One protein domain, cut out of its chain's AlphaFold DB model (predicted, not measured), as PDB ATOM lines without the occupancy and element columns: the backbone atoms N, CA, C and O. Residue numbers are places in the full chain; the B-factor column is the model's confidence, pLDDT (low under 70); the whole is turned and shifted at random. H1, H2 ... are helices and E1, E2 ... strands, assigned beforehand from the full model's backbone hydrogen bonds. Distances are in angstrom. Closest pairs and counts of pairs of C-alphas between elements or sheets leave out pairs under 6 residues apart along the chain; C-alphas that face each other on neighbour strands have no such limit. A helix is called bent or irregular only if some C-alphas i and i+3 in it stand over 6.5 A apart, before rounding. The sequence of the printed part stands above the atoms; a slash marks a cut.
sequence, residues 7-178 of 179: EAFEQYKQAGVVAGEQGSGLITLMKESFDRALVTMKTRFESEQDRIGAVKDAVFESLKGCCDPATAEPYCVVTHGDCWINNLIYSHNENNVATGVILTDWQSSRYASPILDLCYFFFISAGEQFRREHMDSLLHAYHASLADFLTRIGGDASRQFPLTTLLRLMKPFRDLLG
ATOM      1  N   GLU A   7       4.028  34.965   2.846       81.50
ATOM      2  CA  GLU A   7       4.597  34.341   1.638       81.50
ATOM      3  C   GLU A   7       5.640  33.260   1.955       81.50
ATOM      4  O   GLU A   7       5.651  32.198   1.338       81.50
ATOM      5  N   ALA A   8       6.474  33.482   2.977       79.19
ATOM      6  CA  ALA A   8       7.465  32.500   3.417       79.19
ATOM      7  C   ALA A   8       6.830  31.263   4.074       79.19
ATOM      8  O   ALA A   8       7.482  30.224   4.155       79.19
ATOM      9  N   PHE A   9       5.587  31.373   4.560       76.19
ATOM     10  CA  PHE A   9       4.850  30.286   5.206       76.19
ATOM     11  C   PHE A   9       3.938  29.519   4.249       76.19
ATOM     12  O   PHE A   9       3.668  28.348   4.508       76.19
ATOM     13  N   GLU A  10       3.496  30.128   3.146       79.81
ATOM     14  CA  GLU A  10       2.629  29.459   2.165       79.81
ATOM     15  C   GLU A  10       3.261  28.187   1.594       79.81
ATOM     16  O   GLU A  10       2.574  27.177   1.449       79.81
ATOM     17  N   GLN A  11       4.578  28.186   1.367       77.75
ATOM     18  CA  GLN A  11       5.292  26.991   0.900       77.75
ATOM     19  C   GLN A  11       5.139  25.798   1.858       77.75
ATOM     20  O   GLN A  11       5.092  24.661   1.413       77.75
ATOM     21  N   TYR A  12       5.003  26.038   3.166       76.44
ATOM     22  CA  TYR A  12       4.879  24.966   4.153       76.44
ATOM     23  C   TYR A  12       3.454  24.429   4.274       76.44
ATOM     24  O   TYR A  12       3.279  23.310   4.742       76.44
ATOM     25  N   LYS A  13       2.436  25.181   3.834       74.19
ATOM     26  CA  LYS A  13       1.036  24.728   3.883       74.19
ATOM     27  C   LYS A  13       0.734  23.602   2.898       74.19
ATOM     28  O   LYS A  13      -0.257  22.897   3.068       74.19
ATOM     29  N   GLN A  14       1.555  23.451   1.863       65.12
ATOM     30  CA  GLN A  14       1.405  22.372   0.897       65.12
ATOM     31  C   GLN A  14       1.828  21.046   1.540       65.12
ATOM     32  O   GLN A  14       2.949  20.903   2.037       65.12
ATOM     33  N   ALA A  15       0.916  20.072   1.535       53.62
ATOM     34  CA  ALA A  15       1.213  18.713   1.964       53.62
ATOM     35  C   ALA A  15       2.420  18.189   1.167       53.62
ATOM     36  O   ALA A  15       2.401  18.198  -0.060       53.62
ATOM     37  N   GLY A  16       3.479  17.768   1.862       52.16
ATOM     38  CA  GLY A  16       4.665  17.186   1.233       52.16
ATOM     39  C   GLY A  16       5.930  18.053   1.189       52.16
ATOM     40  O   GLY A  16       6.981  17.532   0.830       52.16
ATOM     41  N   VAL A  17       5.885  19.342   1.554       47.44
ATOM     42  CA  VAL A  17       7.051  20.242   1.366       47.44
ATOM     43  C   VAL A  17       8.138  20.089   2.436       47.44
ATOM     44  O   VAL A  17       9.303  20.368   2.167       47.44
ATOM     45  N   VAL A  18       7.797  19.619   3.638       54.47
ATOM     46  CA  VAL A  18       8.779  19.437   4.728       54.47
ATOM     47  C   VAL A  18       9.169  17.961   4.912       54.47
ATOM     48  O   VAL A  18      10.318  17.654   5.205       54.47
ATOM     49  N   ALA A  19       8.248  17.054   4.598       44.22
ATOM     50  CA  ALA A  19       8.467  15.638   4.340       44.22
ATOM     51  C   ALA A  19       7.366  15.221   3.359       44.22
ATOM     52  O   ALA A  19       6.227  15.627   3.580       44.22
ATOM     53  N   GLY A  20       7.706  14.504   2.277       43.53
ATOM     54  CA  GLY A  20       6.862  14.229   1.099       43.53
ATOM     55  C   GLY A  20       5.421  13.771   1.375       43.53
ATOM     56  O   GLY A  20       5.031  13.532   2.512       43.53
ATOM     57  N   GLU A  21       4.614  13.600   0.322       45.25
ATOM     58  CA  GLU A  21       3.179  13.211   0.341       45.25
ATOM     59  C   GLU A  21       2.801  11.985   1.223       45.25
ATOM     60  O   GLU A  21       1.631  11.638   1.368       45.25
ATOM     61  N   GLN A  22       3.769  11.338   1.872       46.53
ATOM     62  CA  GLN A  22       3.652  10.186   2.760       46.53
ATOM     63  C   GLN A  22       3.085  10.463   4.164       46.53
ATOM     64  O   GLN A  22       2.902   9.513   4.926       46.53
ATOM     65  N   GLY A  23       2.775  11.710   4.537       50.47
ATOM     66  CA  GLY A  23       2.236  12.029   5.871       50.47
ATOM     67  C   GLY A  23       0.979  11.227   6.251       50.47
ATOM     68  O   GLY A  23       0.831  10.835   7.409       50.47
ATOM     69  N   SER A  24       0.119  10.917   5.272       54.84
ATOM     70  CA  SER A  24      -1.062  10.053   5.432       54.84
ATOM     71  C   SER A  24      -0.721   8.555   5.373       54.84
ATOM     72  O   SER A  24      -1.328   7.749   6.083       54.84
ATOM     73  N   GLY A  25       0.284   8.184   4.574       61.81
ATOM     74  CA  GLY A  25       0.763   6.811   4.418       61.81
ATOM     75  C   GLY A  25       1.391   6.264   5.696       61.81
ATOM     76  O   GLY A  25       1.086   5.142   6.091       61.81
ATOM     77  N   LEU A  26       2.190   7.072   6.401       64.75
ATOM     78  CA  LEU A  26       2.817   6.660   7.659       64.75
ATOM     79  C   LEU A  26       1.781   6.409   8.762       64.75
ATOM     80  O   LEU A  26       1.840   5.382   9.428       64.75
ATOM     81  N   ILE A  27       0.800   7.302   8.925       67.81
ATOM     82  CA  ILE A  27      -0.265   7.131   9.929       67.81
ATOM     83  C   ILE A  27      -1.084   5.871   9.625       67.81
ATOM     84  O   ILE A  27      -1.391   5.097  10.531       67.81
ATOM     85  N   THR A  28      -1.386   5.634   8.347       70.56
ATOM     86  CA  THR A  28      -2.080   4.418   7.898       70.56
ATOM     87  C   THR A  28      -1.257   3.169   8.209       70.56
ATOM     88  O   THR A  28      -1.762   2.237   8.829       70.56
ATOM     89  N   LEU A  29       0.037   3.179   7.882       73.19
ATOM     90  CA  LEU A  29       0.954   2.077   8.159       73.19
ATOM     91  C   LEU A  29       1.100   1.798   9.663       73.19
ATOM     92  O   LEU A  29       1.147   0.636  10.078       73.19
ATOM     93  N   MET A  30       1.159   2.844  10.490       73.81
ATOM     94  CA  MET A  30       1.183   2.720  11.948       73.81
ATOM     95  C   MET A  30      -0.120   2.105  12.463       73.81
ATOM     96  O   MET A  30      -0.065   1.192  13.288       73.81
ATOM     97  N   LYS A  31      -1.276   2.539  11.942       76.62
ATOM     98  CA  LYS A  31      -2.589   1.988  12.307       76.62
ATOM     99  C   LYS A  31      -2.675   0.497  11.982       76.62
ATOM    100  O   LYS A  31      -2.987  -0.301  12.861       76.62
ATOM    101  N   GLU A  32      -2.303   0.110  10.765       83.00
ATOM    102  CA  GLU A  32      -2.285  -1.294  10.338       83.00
ATOM    103  C   GLU A  32      -1.296  -2.148  11.139       83.00
ATOM    104  O   GLU A  32      -1.565  -3.308  11.452       83.00
ATOM    105  N   SER A  33      -0.130  -1.593  11.475       84.12
ATOM    106  CA  SER A  33       0.862  -2.290  12.301       84.12
ATOM    107  C   SER A  33       0.340  -2.524  13.713       84.12
ATOM    108  O   SER A  33       0.541  -3.608  14.264       84.12
ATOM    109  N   PHE A  34      -0.381  -1.549  14.269       85.25
ATOM    110  CA  PHE A  34      -1.054  -1.691  15.552       85.25
ATOM    111  C   PHE A  34      -2.148  -2.762  15.491       85.25
ATOM    112  O   PHE A  34      -2.225  -3.600  16.385       85.25
ATOM    113  N   ASP A  35      -2.938  -2.793  14.416       85.06
ATOM    114  CA  ASP A  35      -3.967  -3.817  14.206       85.06
ATOM    115  C   ASP A  35      -3.375  -5.227  14.150       85.06
ATOM    116  O   ASP A  35      -3.859  -6.136  14.829       85.06
ATOM    117  N   ARG A  36      -2.265  -5.408  13.425       86.38
ATOM    118  CA  ARG A  36      -1.540  -6.688  13.404       86.38
ATOM    119  C   ARG A  36      -1.049  -7.085  14.797       86.38
ATOM    120  O   ARG A  36      -1.253  -8.226  15.208       86.38
ATOM    121  N   ALA A  37      -0.448  -6.153  15.537       84.88
ATOM    122  CA  ALA A  37       0.035  -6.412  16.892       84.88
ATOM    123  C   ALA A  37      -1.109  -6.772  17.856       84.88
ATOM    124  O   ALA A  37      -0.970  -7.697  18.658       84.88
ATOM    125  N   LEU A  38      -2.253  -6.088  17.748       84.75
ATOM    126  CA  LEU A  38      -3.431  -6.349  18.572       84.75
ATOM    127  C   LEU A  38      -3.986  -7.758  18.328       84.75
ATOM    128  O   LEU A  38      -4.299  -8.459  19.291       84.75
ATOM    129  N   VAL A  39      -4.030  -8.206  17.069       85.75
ATOM    130  CA  VAL A  39      -4.420  -9.581  16.710       85.75
ATOM    131  C   VAL A  39      -3.444 -10.603  17.297       85.75
ATOM    132  O   VAL A  39      -3.875 -11.599  17.877       85.75
ATOM    133  N   THR A  40      -2.135 -10.361  17.201       86.62
ATOM    134  CA  THR A  40      -1.117 -11.269  17.759       86.62
ATOM    135  C   THR A  40      -1.187 -11.361  19.284       86.62
ATOM    136  O   THR A  40      -0.979 -12.434  19.847       86.62
ATOM    137  N   MET A  41      -1.514 -10.265  19.971       80.25
ATOM    138  CA  MET A  41      -1.596 -10.215  21.436       80.25
ATOM    139  C   MET A  41      -2.975 -10.590  21.996       80.25
ATOM    140  O   MET A  41      -3.213 -10.429  23.196       80.25
ATOM    141  N   LYS A  42      -3.886 -11.112  21.164       76.56
ATOM    142  CA  LYS A  42      -5.276 -11.389  21.548       76.56
ATOM    143  C   LYS A  42      -5.424 -12.300  22.757       76.56
ATOM    144  O   LYS A  42      -6.242 -12.024  23.625       76.56
ATOM    145  N   THR A  43      -4.580 -13.317  22.867       75.56
ATOM    146  CA  THR A  43      -4.596 -14.261  23.994       75.56
ATOM    147  C   THR A  43      -4.154 -13.645  25.323       75.56
ATOM    148  O   THR A  43      -4.424 -14.216  26.373       75.56
ATOM    149  N   ARG A  44      -3.470 -12.493  25.304       76.19
ATOM    150  CA  ARG A  44      -2.953 -11.822  26.506       76.19
ATOM    151  C   ARG A  44      -3.895 -10.749  27.058       76.19
ATOM    152  O   ARG A  44      -3.795 -10.426  28.235       76.19
ATOM    153  N   PHE A  45      -4.776 -10.203  26.222       75.56
ATOM    154  CA  PHE A  45      -5.639  -9.060  26.549       75.56
ATOM    155  C   PHE A  45      -7.077  -9.285  26.072       75.56
ATOM    156  O   PHE A  45      -7.707  -8.371  25.551       75.56
ATOM    157  N   GLU A  46      -7.571 -10.521  26.156       76.62
ATOM    158  CA  GLU A  46      -8.839 -10.922  25.538       76.62
ATOM    159  C   GLU A  46     -10.024 -10.064  26.010       76.62
ATOM    160  O   GLU A  46     -10.823  -9.628  25.184       76.62
ATOM    161  N   SER A  47     -10.089  -9.737  27.306       82.31
ATOM    162  CA  SER A  47     -11.133  -8.878  27.882       82.31
ATOM    163  C   SER A  47     -10.984  -7.386  27.558       82.31
ATOM    164  O   SER A  47     -11.926  -6.615  27.732       82.31
ATOM    165  N   GLU A  48      -9.817  -6.961  27.080       83.56
ATOM    166  CA  GLU A  48      -9.461  -5.565  26.845       83.56
ATOM    167  C   GLU A  48      -9.293  -5.240  25.357       83.56
ATOM    168  O   GLU A  48      -9.120  -4.069  25.021       83.56
ATOM    169  N   GLN A  49      -9.378  -6.233  24.465       81.62
ATOM    170  CA  GLN A  49      -9.259  -6.084  23.007       81.62
ATOM    171  C   GLN A  49     -10.129  -4.948  22.468       81.62
ATOM    172  O   GLN A  49      -9.617  -4.047  21.805       81.62
ATOM    173  N   ASP A  50     -11.419  -4.958  22.806       84.69
ATOM    174  CA  ASP A  50     -12.376  -3.961  22.321       84.69
ATOM    175  C   ASP A  50     -12.030  -2.563  22.839       84.69
ATOM    176  O   ASP A  50     -12.085  -1.578  22.101       84.69
ATOM    177  N   ARG A  51     -11.594  -2.470  24.102       84.94
ATOM    178  CA  ARG A  51     -11.174  -1.204  24.709       84.94
ATOM    179  C   ARG A  51      -9.903  -0.669  24.053       84.94
ATOM    180  O   ARG A  51      -9.842   0.516  23.740       84.94
ATOM    181  N   ILE A  52      -8.901  -1.521  23.839       84.62
ATOM    182  CA  ILE A  52      -7.642  -1.152  23.181       84.62
ATOM    183  C   ILE A  52      -7.913  -0.737  21.732       84.62
ATOM    184  O   ILE A  52      -7.376   0.274  21.287       84.62
ATOM    185  N   GLY A  53      -8.779  -1.463  21.019       85.69
ATOM    186  CA  GLY A  53      -9.210  -1.124  19.663       85.69
ATOM    187  C   GLY A  53      -9.895   0.242  19.595       85.69
ATOM    188  O   GLY A  53      -9.499   1.082  18.788       85.69
ATOM    189  N   ALA A  54     -10.843   0.508  20.497       86.31
ATOM    190  CA  ALA A  54     -11.538   1.791  20.569       86.31
ATOM    191  C   ALA A  54     -10.592   2.958  20.903       86.31
ATOM    192  O   ALA A  54     -10.652   4.004  20.257       86.31
ATOM    193  N   VAL A  55      -9.684   2.778  21.873       84.69
ATOM    194  CA  VAL A  55      -8.669   3.793  22.216       84.69
ATOM    195  C   VAL A  55      -7.732   4.032  21.035       84.69
ATOM    196  O   VAL A  55      -7.478   5.185  20.693       84.69
ATOM    197  N   LYS A  56      -7.263   2.966  20.374       85.38
ATOM    198  CA  LYS A  56      -6.447   3.052  19.157       85.38
ATOM    199  C   LYS A  56      -7.169   3.898  18.109       85.38
ATOM    200  O   LYS A  56      -6.624   4.902  17.665       85.38
ATOM    201  N   ASP A  57      -8.396   3.544  17.736       87.12
ATOM    202  CA  ASP A  57      -9.130   4.272  16.698       87.12
ATOM    203  C   ASP A  57      -9.350   5.748  17.055       87.12
ATOM    204  O   ASP A  57      -9.120   6.615  16.211       87.12
ATOM    205  N   ALA A  58      -9.693   6.054  18.308       86.88
ATOM    206  CA  ALA A  58      -9.877   7.430  18.760       86.88
ATOM    207  C   ALA A  58      -8.571   8.251  18.752       86.88
ATOM    208  O   ALA A  58      -8.578   9.425  18.363       86.88
ATOM    209  N   VAL A  59      -7.443   7.646  19.138       83.00
ATOM    210  CA  VAL A  59      -6.120   8.289  19.078       83.00
ATOM    211  C   VAL A  59      -5.726   8.561  17.630       83.00
ATOM    212  O   VAL A  59      -5.334   9.682  17.311       83.00
ATOM    213  N   PHE A  60      -5.863   7.577  16.738       83.38
ATOM    214  CA  PHE A  60      -5.512   7.751  15.328       83.38
ATOM    215  C   PHE A  60      -6.389   8.794  14.630       83.38
ATOM    216  O   PHE A  60      -5.869   9.572  13.831       83.38
ATOM    217  N   GLU A  61      -7.681   8.872  14.956       85.44
ATOM    218  CA  GLU A  61      -8.557   9.918  14.418       85.44
ATOM    219  C   GLU A  61      -8.153  11.309  14.929       85.44
ATOM    220  O   GLU A  61      -8.039  12.257  14.151       85.44
ATOM    221  N   SER A  62      -7.822  11.423  16.220       86.12
ATOM    222  CA  SER A  62      -7.342  12.680  16.811       86.12
ATOM    223  C   SER A  62      -6.011  13.136  16.194       86.12
ATOM    224  O   SER A  62      -5.828  14.319  15.896       86.12
ATOM    225  N   LEU A  63      -5.084  12.201  15.950       82.56
ATOM    226  CA  LEU A  63      -3.807  12.471  15.279       82.56
ATOM    227  C   LEU A  63      -3.999  12.879  13.817       82.56
ATOM    228  O   LEU A  63      -3.314  13.785  13.343       82.56
ATOM    229  N   LYS A  64      -4.943  12.247  13.111       83.12
ATOM    230  CA  LYS A  64      -5.279  12.598  11.730       83.12
ATOM    231  C   LYS A  64      -5.797  14.031  11.639       83.12
ATOM    232  O   LYS A  64      -5.299  14.779  10.805       83.12
ATOM    233  N   GLY A  65      -6.704  14.432  12.534       85.19
ATOM    234  CA  GLY A  65      -7.155  15.823  12.630       85.19
ATOM    235  C   GLY A  65      -5.999  16.790  12.906       85.19
ATOM    236  O   GLY A  65      -5.857  17.811  12.245       85.19
ATOM    237  N   CYS A  66      -5.077  16.438  13.807       87.38
ATOM    238  CA  CYS A  66      -3.899  17.275  14.056       87.38
ATOM    239  C   CYS A  66      -2.989  17.431  12.828       87.38
ATOM    240  O   CYS A  66      -2.348  18.472  12.685       87.38
ATOM    241  N   CYS A  67      -2.923  16.416  11.964       84.25
ATOM    242  CA  CYS A  67      -2.111  16.416  10.749       84.25
ATOM    243  C   CYS A  67      -2.790  17.068   9.538       84.25
ATOM    244  O   CYS A  67      -2.110  17.260   8.533       84.25
ATOM    245  N   ASP A  68      -4.088  17.373   9.601       84.44
ATOM    246  CA  ASP A  68      -4.830  17.997   8.506       84.44
ATOM    247  C   ASP A  68      -4.927  19.519   8.717       84.44
ATOM    248  O   ASP A  68      -5.693  19.974   9.582       84.44
ATOM    249  N   PRO A  69      -4.210  20.336   7.915       85.38
ATOM    250  CA  PRO A  69      -4.271  21.788   8.017       85.38
ATOM    251  C   PRO A  69      -5.689  22.349   7.891       85.38
ATOM    252  O   PRO A  69      -5.988  23.353   8.531       85.38
ATOM    253  N   ALA A  70      -6.578  21.703   7.127       85.25
ATOM    254  CA  ALA A  70      -7.956  22.163   6.966       85.25
ATOM    255  C   ALA A  70      -8.742  22.146   8.287       85.25
ATOM    256  O   ALA A  70      -9.686  22.918   8.451       85.25
ATOM    257  N   THR A  71      -8.341  21.296   9.237       86.00
ATOM    258  CA  THR A  71      -8.991  21.172  10.551       86.00
ATOM    259  C   THR A  71      -8.194  21.812  11.689       86.00
ATOM    260  O   THR A  71      -8.772  22.170  12.715       86.00
ATOM    261  N   ALA A  72      -6.879  21.979  11.517       87.75
ATOM    262  CA  ALA A  72      -5.971  22.496  12.540       87.75
ATOM    263  C   ALA A  72      -5.688  24.013  12.434       87.75
ATOM    264  O   ALA A  72      -5.254  24.637  13.410       87.75
ATOM    265  N   GLU A  73      -5.952  24.635  11.280       90.00
ATOM    266  CA  GLU A  73      -5.940  26.095  11.134       90.00
ATOM    267  C   GLU A  73      -6.982  26.754  12.079       90.00
ATOM    268  O   GLU A  73      -8.032  26.170  12.352       90.00
ATOM    269  N   PRO A  74      -6.725  27.959  12.629       92.06
ATOM    270  CA  PRO A  74      -5.656  28.896  12.278       92.06
ATOM    271  C   PRO A  74      -4.297  28.624  12.961       92.06
ATOM    272  O   PRO A  74      -3.340  29.379  12.760       92.06
ATOM    273  N   TYR A  75      -4.214  27.589  13.804       92.50
ATOM    274  CA  TYR A  75      -3.119  27.396  14.764       92.50
ATOM    275  C   TYR A  75      -1.969  26.528  14.250       92.50
ATOM    276  O   TYR A  75      -1.056  26.223  15.014       92.50
ATOM    277  N   CYS A  76      -1.999  26.131  12.979       91.56
ATOM    278  CA  CYS A  76      -0.945  25.318  12.392       91.56
ATOM    279  C   CYS A  76       0.425  26.003  12.454       91.56
ATOM    280  O   CYS A  76       0.571  27.203  12.188       91.56
ATOM    281  N   VAL A  77       1.436  25.192  12.742       91.31
ATOM    282  CA  VAL A  77       2.855  25.546  12.765       91.31
ATOM    283  C   VAL A  77       3.656  24.488  12.011       91.31
ATOM    284  O   VAL A  77       3.138  23.423  11.681       91.31
ATOM    285  N   VAL A  78       4.931  24.768  11.740       90.44
ATOM    286  CA  VAL A  78       5.861  23.712  11.325       90.44
ATOM    287  C   VAL A  78       6.225  22.912  12.573       90.44
ATOM    288  O   VAL A  78       6.944  23.406  13.438       90.44
ATOM    289  N   THR A  79       5.669  21.712  12.679       91.50
ATOM    290  CA  THR A  79       5.937  20.760  13.759       91.50
ATOM    291  C   THR A  79       7.161  19.922  13.424       91.50
ATOM    292  O   THR A  79       7.401  19.637  12.247       91.50
ATOM    293  N   HIS A  80       7.864  19.443  14.447       91.31
ATOM    294  CA  HIS A  80       8.940  18.467  14.300       91.31
ATOM    295  C   HIS A  80       8.419  17.140  13.725       91.31
ATOM    296  O   HIS A  80       9.045  16.544  12.850       91.31
ATOM    297  N   GLY A  81       7.247  16.690  14.184       84.88
ATOM    298  CA  GLY A  81       6.551  15.495  13.698       84.88
ATOM    299  C   GLY A  81       7.050  14.168  14.281       84.88
ATOM    300  O   GLY A  81       6.323  13.185  14.217       84.88
ATOM    301  N   ASP A  82       8.245  14.147  14.875       85.81
ATOM    302  CA  ASP A  82       8.790  13.017  15.649       85.81
ATOM    303  C   ASP A  82       9.477  13.520  16.937       85.81
ATOM    304  O   ASP A  82      10.672  13.338  17.162       85.81
ATOM    305  N   CYS A  83       8.758  14.319  17.730       85.69
ATOM    306  CA  CYS A  83       9.303  15.005  18.908       85.69
ATOM    307  C   CYS A  83       9.252  14.109  20.158       85.69
ATOM    308  O   CYS A  83       8.332  14.201  20.967       85.69
ATOM    309  N   TRP A  84      10.222  13.210  20.315       87.94
ATOM    310  CA  TRP A  84      10.367  12.334  21.486       87.94
ATOM    311  C   TRP A  84      11.788  12.403  22.042       87.94
ATOM    312  O   TRP A  84      12.697  12.853  21.351       87.94
ATOM    313  N   ILE A  85      11.984  11.962  23.288       87.12
ATOM    314  CA  ILE A  85      13.225  12.182  24.055       87.12
ATOM    315  C   ILE A  85      14.520  11.777  23.330       87.12
ATOM    316  O   ILE A  85      15.547  12.411  23.542       87.12
ATOM    317  N   ASN A  86      14.480  10.782  22.441       89.75
ATOM    318  CA  ASN A  86      15.662  10.331  21.699       89.75
ATOM    319  C   ASN A  86      16.121  11.310  20.610       89.75
ATOM    320  O   ASN A  86      17.280  11.272  20.207       89.75
ATOM    321  N   ASN A  87      15.236  12.203  20.170       92.50
ATOM    322  CA  ASN A  87      15.527  13.253  19.197       92.50
ATOM    323  C   ASN A  87      15.879  14.590  19.875       92.50
ATOM    324  O   ASN A  87      15.944  15.625  19.210       92.50
ATOM    325  N   LEU A  88      16.087  14.590  21.199       93.19
ATOM    326  CA  LEU A  88      16.503  15.755  21.977       93.19
ATOM    327  C   LEU A  88      17.919  15.533  22.519       93.19
ATOM    328  O   LEU A  88      18.174  14.614  23.295       93.19
ATOM    329  N   ILE A  89      18.836  16.424  22.148       94.56
ATOM    330  CA  ILE A  89      20.206  16.441  22.664       94.56
ATOM    331  C   ILE A  89      20.332  17.581  23.666       94.56
ATOM    332  O   ILE A  89      20.091  18.743  23.331       94.56
ATOM    333  N   TYR A  90      20.742  17.252  24.888       95.06
ATOM    334  CA  TYR A  90      20.919  18.214  25.969       95.06
ATOM    335  C   TYR A  90      22.392  18.585  26.148       95.06
ATOM    336  O   TYR A  90      23.271  17.724  26.127       95.06
ATOM    337  N   SER A  91      22.664  19.874  26.356       96.00
ATOM    338  CA  SER A  91      23.952  20.326  26.891       96.00
ATOM    339  C   SER A  91      23.869  20.412  28.410       96.00
ATOM    340  O   SER A  91      22.828  20.791  28.947       96.00
ATOM    341  N   HIS A  92      24.953  20.069  29.103       96.88
ATOM    342  CA  HIS A  92      25.010  20.048  30.563       96.88
ATOM    343  C   HIS A  92      26.151  20.927  31.074       96.88
ATOM    344  O   HIS A  92      27.207  21.012  30.445       96.88
ATOM    345  N   ASN A  93      25.945  21.567  32.227       95.38
ATOM    346  CA  ASN A  93      27.022  22.239  32.953       95.38
ATOM    347  C   ASN A  93      27.843  21.254  33.807       95.38
ATOM    348  O   ASN A  93      27.559  20.057  33.854       95.38
ATOM    349  N   GLU A  94      28.835  21.775  34.532       96.25
ATOM    350  CA  GLU A  94      29.715  20.999  35.421       96.25
ATOM    351  C   GLU A  94      28.961  20.219  36.517       96.25
ATOM    352  O   GLU A  94      29.438  19.185  36.974       96.25
ATOM    353  N   ASN A  95      27.755  20.662  36.892       96.06
ATOM    354  CA  ASN A  95      26.890  20.004  37.878       96.06
ATOM    355  C   ASN A  95      25.878  19.034  37.237       96.06
ATOM    356  O   ASN A  95      24.908  18.640  37.883       96.06
ATOM    357  N   ASN A  96      26.069  18.672  35.964       92.88
ATOM    358  CA  ASN A  96      25.181  17.818  35.173       92.88
ATOM    359  C   ASN A  96      23.746  18.364  34.994       92.88
ATOM    360  O   ASN A  96      22.827  17.621  34.644       92.88
ATOM    361  N   VAL A  97      23.533  19.665  35.197       94.44
ATOM    362  CA  VAL A  97      22.234  20.313  34.974       94.44
ATOM    363  C   VAL A  97      22.108  20.682  33.501       94.44
ATOM    364  O   VAL A  97      23.019  21.295  32.943       94.44
ATOM    365  N   ALA A  98      20.976  20.334  32.886       93.06
ATOM    366  CA  ALA A  98      20.695  20.676  31.497       93.06
ATOM    367  C   ALA A  98      20.631  22.204  31.311       93.06
ATOM    368  O   ALA A  98      19.854  22.892  31.975       93.06
ATOM    369  N   THR A  99      21.448  22.732  30.404       94.94
ATOM    370  CA  THR A  99      21.570  24.170  30.100       94.94
ATOM    371  C   THR A  99      21.023  24.555  28.732       94.94
ATOM    372  O   THR A  99      20.829  25.735  28.454       94.94
ATOM    373  N   GLY A 100      20.782  23.579  27.867       94.00
ATOM    374  CA  GLY A 100      20.275  23.800  26.523       94.00
ATOM    375  C   GLY A 100      19.763  22.506  25.915       94.00
ATOM    376  O   GLY A 100      20.073  21.417  26.397       94.00
ATOM    377  N   VAL A 101      18.972  22.645  24.857       93.75
ATOM    378  CA  VAL A 101      18.402  21.526  24.109       93.75
ATOM    379  C   VAL A 101      18.456  21.833  22.617       93.75
ATOM    380  O   VAL A 101      18.204  22.965  22.201       93.75
ATOM    381  N   ILE A 102      18.791  20.826  21.816       94.19
ATOM    382  CA  ILE A 102      18.725  20.862  20.354       94.19
ATOM    383  C   ILE A 102      17.876  19.679  19.896       94.19
ATOM    384  O   ILE A 102      18.062  18.562  20.375       94.19
ATOM    385  N   LEU A 103      16.953  19.934  18.968       93.75
ATOM    386  CA  LEU A 103      16.153  18.898  18.322       93.75
ATOM    387  C   LEU A 103      16.869  18.398  17.062       93.75
ATOM    388  O   LEU A 103      17.374  19.197  16.263       93.75
ATOM    389  N   THR A 104      16.879  17.087  16.869       93.50
ATOM    390  CA  THR A 104      17.464  16.405  15.709       93.50
ATOM    391  C   THR A 104      16.427  15.558  14.985       93.50
ATOM    392  O   THR A 104      15.403  15.224  15.557       93.50
ATOM    393  N   ASP A 105      16.747  15.133  13.762       89.56
ATOM    394  CA  ASP A 105      15.898  14.250  12.951       89.56
ATOM    395  C   ASP A 105      14.543  14.858  12.526       89.56
ATOM    396  O   ASP A 105      13.452  14.412  12.878       89.56
ATOM    397  N   TRP A 106      14.631  15.886  11.681       87.44
ATOM    398  CA  TRP A 106      13.489  16.642  11.152       87.44
ATOM    399  C   TRP A 106      12.777  15.941   9.976       87.44
ATOM    400  O   TRP A 106      11.985  16.563   9.268       87.44
ATOM    401  N   GLN A 107      13.038  14.652   9.734       81.00
ATOM    402  CA  GLN A 107      12.519  13.922   8.566       81.00
ATOM    403  C   GLN A 107      10.989  13.779   8.542       81.00
ATOM    404  O   GLN A 107      10.412  13.511   7.493       81.00
ATOM    405  N   SER A 108      10.332  13.950   9.693       81.56
ATOM    406  CA  SER A 108       8.874  13.851   9.847       81.56
ATOM    407  C   SER A 108       8.177  15.208   9.921       81.56
ATOM    408  O   SER A 108       6.953  15.261  10.121       81.56
ATOM    409  N   SER A 109       8.938  16.293   9.769       86.94
ATOM    410  CA  SER A 109       8.437  17.646   9.952       86.94
ATOM    411  C   SER A 109       7.392  18.006   8.912       86.94
ATOM    412  O   SER A 109       7.425  17.563   7.764       86.94
ATOM    413  N   ARG A 110       6.392  18.768   9.349       85.81
ATOM    414  CA  ARG A 110       5.184  19.045   8.567       85.81
ATOM    415  C   ARG A 110       4.462  20.262   9.105       85.81
ATOM    416  O   ARG A 110       4.698  20.691  10.229       85.81
ATOM    417  N   TYR A 111       3.564  20.802   8.299       88.81
ATOM    418  CA  TYR A 111       2.678  21.868   8.731       88.81
ATOM    419  C   TYR A 111       1.407  21.273   9.332       88.81
ATOM    420  O   TYR A 111       0.615  20.654   8.627       88.81
ATOM    421  N   ALA A 112       1.258  21.402  10.647       90.00
ATOM    422  CA  ALA A 112       0.246  20.699  11.427       90.00
ATOM    423  C   ALA A 112      -0.064  21.440  12.735       90.00
ATOM    424  O   ALA A 112       0.550  22.457  13.069       90.00
ATOM    425  N   SER A 113      -1.027  20.923  13.495       93.12
ATOM    426  CA  SER A 113      -1.325  21.406  14.842       93.12
ATOM    427  C   SER A 113      -0.108  21.253  15.772       93.12
ATOM    428  O   SER A 113       0.462  20.162  15.826       93.12
ATOM    429  N   PRO A 114       0.248  22.266  16.593       93.94
ATOM    430  CA  PRO A 114       1.328  22.156  17.587       93.94
ATOM    431  C   PRO A 114       1.069  21.061  18.632       93.94
ATOM    432  O   PRO A 114       1.990  20.596  19.301       93.94
ATOM    433  N   ILE A 115      -0.188  20.626  18.760       92.62
ATOM    434  CA  ILE A 115      -0.593  19.526  19.636       92.62
ATOM    435  C   ILE A 115       0.071  18.209  19.245       92.62
ATOM    436  O   ILE A 115       0.315  17.387  20.120       92.62
ATOM    437  N   LEU A 116       0.418  18.024  17.967       89.12
ATOM    438  CA  LEU A 116       1.071  16.807  17.499       89.12
ATOM    439  C   LEU A 116       2.378  16.544  18.264       89.12
ATOM    440  O   LEU A 116       2.525  15.482  18.862       89.12
ATOM    441  N   ASP A 117       3.278  17.531  18.310       91.94
ATOM    442  CA  ASP A 117       4.564  17.401  19.005       91.94
ATOM    443  C   ASP A 117       4.382  17.276  20.523       91.94
ATOM    444  O   ASP A 117       5.063  16.477  21.157       91.94
ATOM    445  N   LEU A 118       3.443  18.025  21.115       92.12
ATOM    446  CA  LEU A 118       3.179  17.973  22.558       92.12
ATOM    447  C   LEU A 118       2.639  16.613  22.996       92.12
ATOM    448  O   LEU A 118       3.119  16.039  23.973       92.12
ATOM    449  N   CYS A 119       1.649  16.085  22.276       87.88
ATOM    450  CA  CYS A 119       1.106  14.767  22.558       87.88
ATOM    451  C   CYS A 119       2.176  13.698  22.369       87.88
ATOM    452  O   CYS A 119       2.363  12.861  23.251       87.88
ATOM    453  N   TYR A 120       2.911  13.743  21.260       85.31
ATOM    454  CA  TYR A 120       3.957  12.765  21.011       85.31
ATOM    455  C   TYR A 120       5.020  12.795  22.118       85.31
ATOM    456  O   TYR A 120       5.318  11.761  22.716       85.31
ATOM    457  N   PHE A 121       5.486  13.982  22.507       88.75
ATOM    458  CA  PHE A 121       6.466  14.132  23.574       88.75
ATOM    459  C   PHE A 121       5.951  13.599  24.915       88.75
ATOM    460  O   PHE A 121       6.575  12.714  25.502       88.75
ATOM    461  N   PHE A 122       4.801  14.078  25.402       87.56
ATOM    462  CA  PHE A 122       4.310  13.688  26.725       87.56
ATOM    463  C   PHE A 122       3.919  12.213  26.791       87.56
ATOM    464  O   PHE A 122       4.258  11.533  27.759       87.56
ATOM    465  N   PHE A 123       3.211  11.691  25.790       82.44
ATOM    466  CA  PHE A 123       2.667  10.337  25.871       82.44
ATOM    467  C   PHE A 123       3.698   9.249  25.575       82.44
ATOM    468  O   PHE A 123       3.576   8.160  26.138       82.44
ATOM    469  N   ILE A 124       4.722   9.544  24.767       83.25
ATOM    470  CA  ILE A 124       5.800   8.594  24.461       83.25
ATOM    471  C   ILE A 124       6.964   8.716  25.446       83.25
ATOM    472  O   ILE A 124       7.569   7.706  25.798       83.25
ATOM    473  N   SER A 125       7.277   9.927  25.919       85.25
ATOM    474  CA  SER A 125       8.493  10.166  26.712       85.25
ATOM    475  C   SER A 125       8.258  10.248  28.222       85.25
ATOM    476  O   SER A 125       9.213  10.109  28.983       85.25
ATOM    477  N   ALA A 126       7.022  10.468  28.685       85.75
ATOM    478  CA  ALA A 126       6.710  10.526  30.114       85.75
ATOM    479  C   ALA A 126       5.893   9.312  30.571       85.75
ATOM    480  O   ALA A 126       5.051   8.804  29.836       85.75
ATOM    481  N   GLY A 127       6.101   8.874  31.814       86.62
ATOM    482  CA  GLY A 127       5.292   7.822  32.436       86.62
ATOM    483  C   GLY A 127       3.864   8.284  32.750       86.62
ATOM    484  O   GLY A 127       3.614   9.473  32.949       86.62
ATOM    485  N   GLU A 128       2.919   7.344  32.833       86.31
ATOM    486  CA  GLU A 128       1.503   7.644  33.094       86.31
ATOM    487  C   GLU A 128       1.288   8.438  34.388       86.31
ATOM    488  O   GLU A 128       0.615   9.467  34.367       86.31
ATOM    489  N   GLN A 129       1.886   7.990  35.496       89.50
ATOM    490  CA  GLN A 129       1.755   8.655  36.794       89.50
ATOM    491  C   GLN A 129       2.246  10.106  36.734       89.50
ATOM    492  O   GLN A 129       1.532  11.020  37.134       89.50
ATOM    493  N   PHE A 130       3.423  10.324  36.143       90.12
ATOM    494  CA  PHE A 130       3.992  11.659  35.983       90.12
ATOM    495  C   PHE A 130       3.073  12.577  35.169       90.12
ATOM    496  O   PHE A 130       2.872  13.733  35.530       90.12
ATOM    497  N   ARG A 131       2.464  12.065  34.089       90.62
ATOM    498  CA  ARG A 131       1.480  12.841  33.323       90.62
ATOM    499  C   ARG A 131       0.265  13.201  34.173       90.62
ATOM    500  O   ARG A 131      -0.115  14.362  34.180       90.62
ATOM    501  N   ARG A 132      -0.321  12.250  34.903       88.62
ATOM    502  CA  ARG A 132      -1.485  12.517  35.771       88.62
ATOM    503  C   ARG A 132      -1.197  13.597  36.813       88.62
ATOM    504  O   ARG A 132      -2.057  14.420  37.094       88.62
ATOM    505  N   GLU A 133       0.006  13.595  37.376       91.75
ATOM    506  CA  GLU A 133       0.394  14.527  38.438       91.75
ATOM    507  C   GLU A 133       0.818  15.905  37.905       91.75
ATOM    508  O   GLU A 133       0.623  16.913  38.585       91.75
ATOM    509  N   HIS A 134       1.385  15.973  36.694       92.19
ATOM    510  CA  HIS A 134       2.080  17.176  36.225       92.19
ATOM    511  C   HIS A 134       1.614  17.731  34.875       92.19
ATOM    512  O   HIS A 134       2.099  18.793  34.488       92.19
ATOM    513  N   MET A 135       0.680  17.092  34.156       91.25
ATOM    514  CA  MET A 135       0.257  17.535  32.813       91.25
ATOM    515  C   MET A 135      -0.173  19.002  32.795       91.25
ATOM    516  O   MET A 135       0.282  19.767  31.947       91.25
ATOM    517  N   ASP A 136      -0.994  19.428  33.757       92.62
ATOM    518  CA  ASP A 136      -1.438  20.819  33.823       92.62
ATOM    519  C   ASP A 136      -0.256  21.772  34.022       92.62
ATOM    520  O   ASP A 136      -0.127  22.749  33.285       92.62
ATOM    521  N   SER A 137       0.653  21.471  34.950       94.94
ATOM    522  CA  SER A 137       1.850  22.291  35.177       94.94
ATOM    523  C   SER A 137       2.754  22.351  33.942       94.94
ATOM    524  O   SER A 137       3.254  23.422  33.608       94.94
ATOM    525  N   LEU A 138       2.918  21.237  33.225       93.44
ATOM    526  CA  LEU A 138       3.725  21.163  32.005       93.44
ATOM    527  C   LEU A 138       3.115  21.984  30.864       93.44
ATOM    528  O   LEU A 138       3.837  22.715  30.189       93.44
ATOM    529  N   LEU A 139       1.794  21.922  30.670       95.00
ATOM    530  CA  LEU A 139       1.101  22.720  29.653       95.00
ATOM    531  C   LEU A 139       1.169  24.219  29.961       95.00
ATOM    532  O   LEU A 139       1.380  25.021  29.051       95.00
ATOM    533  N   HIS A 140       1.050  24.602  31.236       97.00
ATOM    534  CA  HIS A 140       1.229  25.993  31.653       97.00
ATOM    535  C   HIS A 140       2.678  26.455  31.468       97.00
ATOM    536  O   HIS A 140       2.898  27.551  30.963       97.00
ATOM    537  N   ALA A 141       3.665  25.622  31.810       96.19
ATOM    538  CA  ALA A 141       5.079  25.937  31.614       96.19
ATOM    539  C   ALA A 141       5.434  26.090  30.126       96.19
ATOM    540  O   ALA A 141       6.123  27.041  29.747       96.19
ATOM    541  N   TYR A 142       4.917  25.198  29.273       95.56
ATOM    542  CA  TYR A 142       5.050  25.305  27.822       95.56
ATOM    543  C   TYR A 142       4.437  26.611  27.309       95.56
ATOM    544  O   TYR A 142       5.104  27.367  26.604       95.56
ATOM    545  N   HIS A 143       3.191  26.912  27.693       97.69
ATOM    546  CA  HIS A 143       2.503  28.121  27.236       97.69
ATOM    547  C   HIS A 143       3.182  29.400  27.724       97.69
ATOM    548  O   HIS A 143       3.346  30.327  26.939       97.69
ATOM    549  N   ALA A 144       3.643  29.438  28.975       98.06
ATOM    550  CA  ALA A 144       4.383  30.572  29.520       98.06
ATOM    551  C   ALA A 144       5.694  30.812  28.756       98.06
ATOM    552  O   ALA A 144       5.997  31.949  28.395       98.06
ATOM    553  N   SER A 145       6.433  29.742  28.450       96.56
ATOM    554  CA  SER A 145       7.672  29.819  27.663       96.56
ATOM    555  C   SER A 145       7.403  30.289  26.233       96.56
ATOM    556  O   SER A 145       8.119  31.144  25.710       96.56
ATOM    557  N   LEU A 146       6.336  29.777  25.611       95.88
ATOM    558  CA  LEU A 146       5.871  30.240  24.307       95.88
ATOM    559  C   LEU A 146       5.496  31.723  24.363       95.88
ATOM    560  O   LEU A 146       5.911  32.480  23.496       95.88
ATOM    561  N   ALA A 147       4.742  32.154  25.371       97.25
ATOM    562  CA  ALA A 147       4.301  33.534  25.497       97.25
ATOM    563  C   ALA A 147       5.469  34.510  25.653       97.25
ATOM    564  O   ALA A 147       5.524  35.488  24.909       97.25
ATOM    565  N   ASP A 148       6.431  34.206  26.529       97.69
ATOM    566  CA  ASP A 148       7.658  34.996  26.674       97.69
ATOM    567  C   ASP A 148       8.426  35.074  25.346       97.69
ATOM    568  O   ASP A 148       8.802  36.159  24.892       97.69
ATOM    569  N   PHE A 149       8.588  33.940  24.657       95.06
ATOM    570  CA  PHE A 149       9.246  33.911  23.354       95.06
ATOM    571  C   PHE A 149       8.518  34.770  22.312       95.06
ATOM    572  O   PHE A 149       9.158  35.586  21.648       95.06
ATOM    573  N   LEU A 150       7.192  34.627  22.185       94.50
ATOM    574  CA  LEU A 150       6.378  35.408  21.253       94.50
ATOM    575  C   LEU A 150       6.516  36.905  21.548       94.50
ATOM    576  O   LEU A 150       6.780  37.666  20.620       94.50
ATOM    577  N   THR A 151       6.430  37.325  22.813       95.75
ATOM    578  CA  THR A 151       6.612  38.728  23.213       95.75
ATOM    579  C   THR A 151       7.983  39.268  22.803       95.75
ATOM    580  O   THR A 151       8.056  40.347  22.212       95.75
ATOM    581  N   ARG A 152       9.068  38.513  23.022       95.50
ATOM    582  CA  ARG A 152      10.435  38.925  22.637       95.50
ATOM    583  C   ARG A 152      10.602  39.161  21.137       95.50
ATOM    584  O   ARG A 152      11.424  39.984  20.745       95.50
ATOM    585  N   ILE A 153       9.827  38.468  20.301       93.31
ATOM    586  CA  ILE A 153       9.847  38.629  18.836       93.31
ATOM    587  C   ILE A 153       8.702  39.508  18.303       93.31
ATOM    588  O   ILE A 153       8.406  39.485  17.105       93.31
ATOM    589  N   GLY A 154       8.053  40.288  19.177       93.25
ATOM    590  CA  GLY A 154       6.996  41.239  18.814       93.25
ATOM    591  C   GLY A 154       5.642  40.599  18.492       93.25
ATOM    592  O   GLY A 154       4.866  41.149  17.712       93.25
ATOM    593  N   GLY A 155       5.382  39.406  19.023       92.75
ATOM    594  CA  GLY A 155       4.112  38.688  18.948       92.75
ATOM    595  C   GLY A 155       3.277  38.795  20.226       92.75
ATOM    596  O   GLY A 155       3.661  39.440  21.198       92.75
ATOM    597  N   ASP A 156       2.125  38.124  20.215       93.81
ATOM    598  CA  ASP A 156       1.162  38.102  21.317       93.81
ATOM    599  C   ASP A 156       0.482  36.730  21.406       93.81
ATOM    600  O   ASP A 156      -0.354  36.367  20.573       93.81
ATOM    601  N   ALA A 157       0.817  35.970  22.450       94.31
ATOM    602  CA  ALA A 157       0.249  34.648  22.692       94.31
ATOM    603  C   ALA A 157      -1.266  34.675  22.907       94.31
ATOM    604  O   ALA A 157      -1.948  33.739  22.497       94.31
ATOM    605  N   SER A 158      -1.808  35.734  23.514       94.38
ATOM    606  CA  SER A 158      -3.243  35.838  23.798       94.38
ATOM    607  C   SER A 158      -4.082  35.933  22.524       94.38
ATOM    608  O   SER A 158      -5.241  35.527  22.520       94.38
ATOM    609  N   ARG A 159      -3.482  36.408  21.428       93.56
ATOM    610  CA  ARG A 159      -4.101  36.463  20.104       93.56
ATOM    611  C   ARG A 159      -3.719  35.269  19.237       93.56
ATOM    612  O   ARG A 159      -4.574  34.703  18.565       93.56
ATOM    613  N   GLN A 160      -2.441  34.893  19.234       93.38
ATOM    614  CA  GLN A 160      -1.900  33.914  18.289       93.38
ATOM    615  C   GLN A 160      -2.124  32.466  18.732       93.38
ATOM    616  O   GLN A 160      -2.460  31.622  17.905       93.38
ATOM    617  N   PHE A 161      -1.961  32.164  20.022       95.62
ATOM    618  CA  PHE A 161      -2.208  30.830  20.568       95.62
ATOM    619  C   PHE A 161      -2.541  30.908  22.068       95.62
ATOM    620  O   PHE A 161      -1.667  30.711  22.919       95.62
ATOM    621  N   PRO A 162      -3.797  31.244  22.419       96.88
ATOM    622  CA  PRO A 162      -4.201  31.410  23.810       96.88
ATOM    623  C   PRO A 162      -4.047  30.113  24.613       96.88
ATOM    624  O   PRO A 162      -4.273  29.021  24.086       96.88
ATOM    625  N   LEU A 163      -3.781  30.220  25.919       97.38
ATOM    626  CA  LEU A 163      -3.724  29.054  26.813       97.38
ATOM    627  C   LEU A 163      -5.032  28.254  26.776       97.38
ATOM    628  O   LEU A 163      -5.018  27.030  26.727       97.38
ATOM    629  N   THR A 164      -6.175  28.940  26.727       97.38
ATOM    630  CA  THR A 164      -7.493  28.304  26.601       97.38
ATOM    631  C   THR A 164      -7.614  27.470  25.326       97.38
ATOM    632  O   THR A 164      -8.222  26.402  25.351       97.38
ATOM    633  N   THR A 165      -6.999  27.909  24.225       96.75
ATOM    634  CA  THR A 165      -6.909  27.130  22.988       96.75
ATOM    635  C   THR A 165      -6.017  25.911  23.174       96.75
ATOM    636  O   THR A 165      -6.454  24.818  22.827       96.75
ATOM    637  N   LEU A 166      -4.821  26.060  23.757       96.62
ATOM    638  CA  LEU A 166      -3.939  24.924  24.047       96.62
ATOM    639  C   LEU A 166      -4.667  23.854  24.874       96.62
ATOM    640  O   LEU A 166      -4.724  22.694  24.473       96.62
ATOM    641  N   LEU A 167      -5.283  24.247  25.992       95.44
ATOM    642  CA  LEU A 167      -6.002  23.327  26.875       95.44
ATOM    643  C   LEU A 167      -7.192  22.664  26.168       95.44
ATOM    644  O   LEU A 167      -7.395  21.459  26.303       95.44
ATOM    645  N   ARG A 168      -7.950  23.426  25.369       95.00
ATOM    646  CA  ARG A 168      -9.069  22.897  24.577       95.00
ATOM    647  C   ARG A 168      -8.609  21.857  23.560       95.00
ATOM    648  O   ARG A 168      -9.273  20.835  23.421       95.00
ATOM    649  N   LEU A 169      -7.511  22.113  22.850       93.44
ATOM    650  CA  LEU A 169      -7.003  21.198  21.828       93.44
ATOM    651  C   LEU A 169      -6.301  19.967  22.433       93.44
ATOM    652  O   LEU A 169      -6.333  18.903  21.826       93.44
ATOM    653  N   MET A 170      -5.727  20.076  23.635       92.44
ATOM    654  CA  MET A 170      -5.158  18.934  24.371       92.44
ATOM    655  C   MET A 170      -6.223  18.019  24.990       92.44
ATOM    656  O   MET A 170      -5.949  16.844  25.238       92.44
ATOM    657  N   LYS A 171      -7.430  18.536  25.256       90.69
ATOM    658  CA  LYS A 171      -8.485  17.822  25.989       90.69
ATOM    659  C   LYS A 171      -8.811  16.420  25.436       90.69
ATOM    660  O   LYS A 171      -8.836  15.497  26.243       90.69
ATOM    661  N   PRO A 172      -8.999  16.198  24.119       87.75
ATOM    662  CA  PRO A 172      -9.312  14.862  23.606       87.75
ATOM    663  C   PRO A 172      -8.239  13.824  23.954       87.75
ATOM    664  O   PRO A 172      -8.556  12.706  24.341       87.75
ATOM    665  N   PHE A 173      -6.962  14.205  23.884       85.94
ATOM    666  CA  PHE A 173      -5.848  13.314  24.213       85.94
ATOM    667  C   PHE A 173      -5.761  13.033  25.711       85.94
ATOM    668  O   PHE A 173      -5.475  11.909  26.113       85.94
ATOM    669  N   ARG A 174      -6.054  14.041  26.536       85.25
ATOM    670  CA  ARG A 174      -6.137  13.907  27.993       85.25
ATOM    671  C   ARG A 174      -7.232  12.938  28.421       85.25
ATOM    672  O   ARG A 174      -6.967  12.019  29.192       85.25
ATOM    673  N   ASP A 175      -8.425  13.102  27.857       84.62
ATOM    674  CA  ASP A 175      -9.582  12.254  28.145       84.62
ATOM    675  C   ASP A 175      -9.319  10.800  27.701       84.62
ATOM    676  O   ASP A 175      -9.644   9.859  28.427       84.62
ATOM    677  N   LEU A 176      -8.673  10.603  26.543       76.50
ATOM    678  CA  LEU A 176      -8.342   9.274  26.009       76.50
ATOM    679  C   LEU A 176      -7.249   8.545  26.799       76.50
ATOM    680  O   LEU A 176      -7.276   7.318  26.895       76.50
ATOM    681  N   LEU A 177      -6.282   9.284  27.341       68.81
ATOM    682  CA  LEU A 177      -5.071   8.723  27.947       68.81
ATOM    683  C   LEU A 177      -5.043   8.870  29.475       68.81
ATOM    684  O   LEU A 177      -4.055   8.505  30.117       68.81
ATOM    685  N   GLY A 178      -6.150   9.344  30.054       66.38
ATOM    686  CA  GLY A 178      -6.399   9.394  31.489       66.38
ATOM    687  C   GLY A 178      -5.515  10.386  32.241       66.38
ATOM    688  O   GLY A 178      -5.153  10.099  33.373       66.38
TER     689      GLY A 178
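Overview. This is residues 7 to 178 of the 179 residues of the protein "CHK domain-containing protein" of Anopheles maculatus (UniProt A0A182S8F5). A long helical hairpin, H2 and H3, reaches out as an arm from a cluster of helices in which H5 lies in the middle, with H8 packed on H3 and H5 and the long kinked H6 beside H8. A tiny strand pair, E1 and E4, lies near the last residues of H3 with H1 over it, and a strand hairpin, E2 and E3, sticks out at the side, away from the helices. The printed part has 172 residues, with eight named helices and four named strands in the order H1 H2 H3 H4 E1 E2 E3 E4 H5 H6 H7 H8; both two-stranded sheets, E1 - E4 and E2 - E3, are antiparallel, and the class is mostly helix. The whole is compact, with a radius of gyration of the C-alphas of 17.7 A and spans of 55 by 44 by 31 A.

Along the chain. H1, residues 7 to 13, begins at C-alpha 7, (4.597, 34.341, 1.638); it is neither bent nor irregular, but only just: C-alphas 8 and 11 are 6.4 A apart. H2, residues 23 to 40, is 26.4 A long, and H3, residues 49 to 67, is 26.6 A long, beginning at C-alpha 49, (-9.259, -6.084, 23.007). H4 is residues 69 to 72. The strands are E1, residues 77 to 79; E2, residues 88 to 92, 12.8 A; E3, residues 98 to 103, 14.0 A; and E4, residues 110 to 112. H5, residues 115 to 125, measures 14.8 A. H6, residues 128 to 152, measures 34.2 A; it has a kink of 64 degrees near residue 135 and is irregular, with C-alphas 133 and 136 8.0 A apart. H7 is residues 157 to 160. H8, residues 163 to 177, is 20.4 A long, ends at C-alpha 177, (-5.071, 8.723, 27.947), and is only just irregular, with C-alphas 169 and 172 7.0 A apart.

Arrangement. H3 is the hub, touching four helices. H2 and H3 form a helical hairpin at a shallow tilt of 7 degrees, opposite ways; their closest C-alphas, of Lys 31 and Phe 60, are 7.1 A apart. H8 touches H3 with residues 172 to 176 alone, at a shallow tilt of 25 degrees, opposite ways, closest at the C-alphas of Val 55 and Leu 176, 6.7 A. H5 touches residues 63 to 67 of H3 at a steep tilt of 42 degrees, closest at the C-alphas of Cys 66 and Leu 116, 6.1 A. H5 also touches H8, with the C-alphas of Ile 115 and Met 170 closest at 6.6 A. H6 touches H8 at a shallow tilt of 23 degrees, opposite ways, closest at the C-alphas of His 143 and Leu 163, 6.3 A. H7 touches H6, with the C-alphas of Ala 147 and Ala 157 closest at 5.1 A. H3 and H4 only just touch, only at the corner, with 3 pairs of C-alphas within 8 A, the closest those of Cys 66 and Ala 72 at 5.8 A. E1 and E4 are antiparallel at 126 degrees, with N 79 and O 110 within hydrogen-bond range at 2.8 A. The closest C-alphas of H1 and E4, of Lys 13 and Tyr 111, are 5.9 A apart. The hairpin E2 and E3 is antiparallel at 155 degrees, with N 89 and O 102 within hydrogen-bond range at 2.9 A and N 99 and O 91 at 2.8 A; both strands are apart from H5, H6 and H8. Every O i to N i+4 pair is within hydrogen-bond range in H3 and H5; the counts are 13 of 14 in H2, 19 of 21 in H6, 9 of 11 in H8 and 1 of 3 in H1, where 3 of 4 O i to N i+3 pairs are within range, while H4 and H7 are too short for an O i to N i+4 pair.

Size, cuts and confidence. The two C-alphas farthest apart, those of Thr 43 and Gly 154, are 56.9 A apart. The printed part has no cut, and no link is long. The mean pLDDT of the printed part is 85.4; residues 14 to 27, of which 23 to 27 belong to H2, and residues 177 to 178 are under 70.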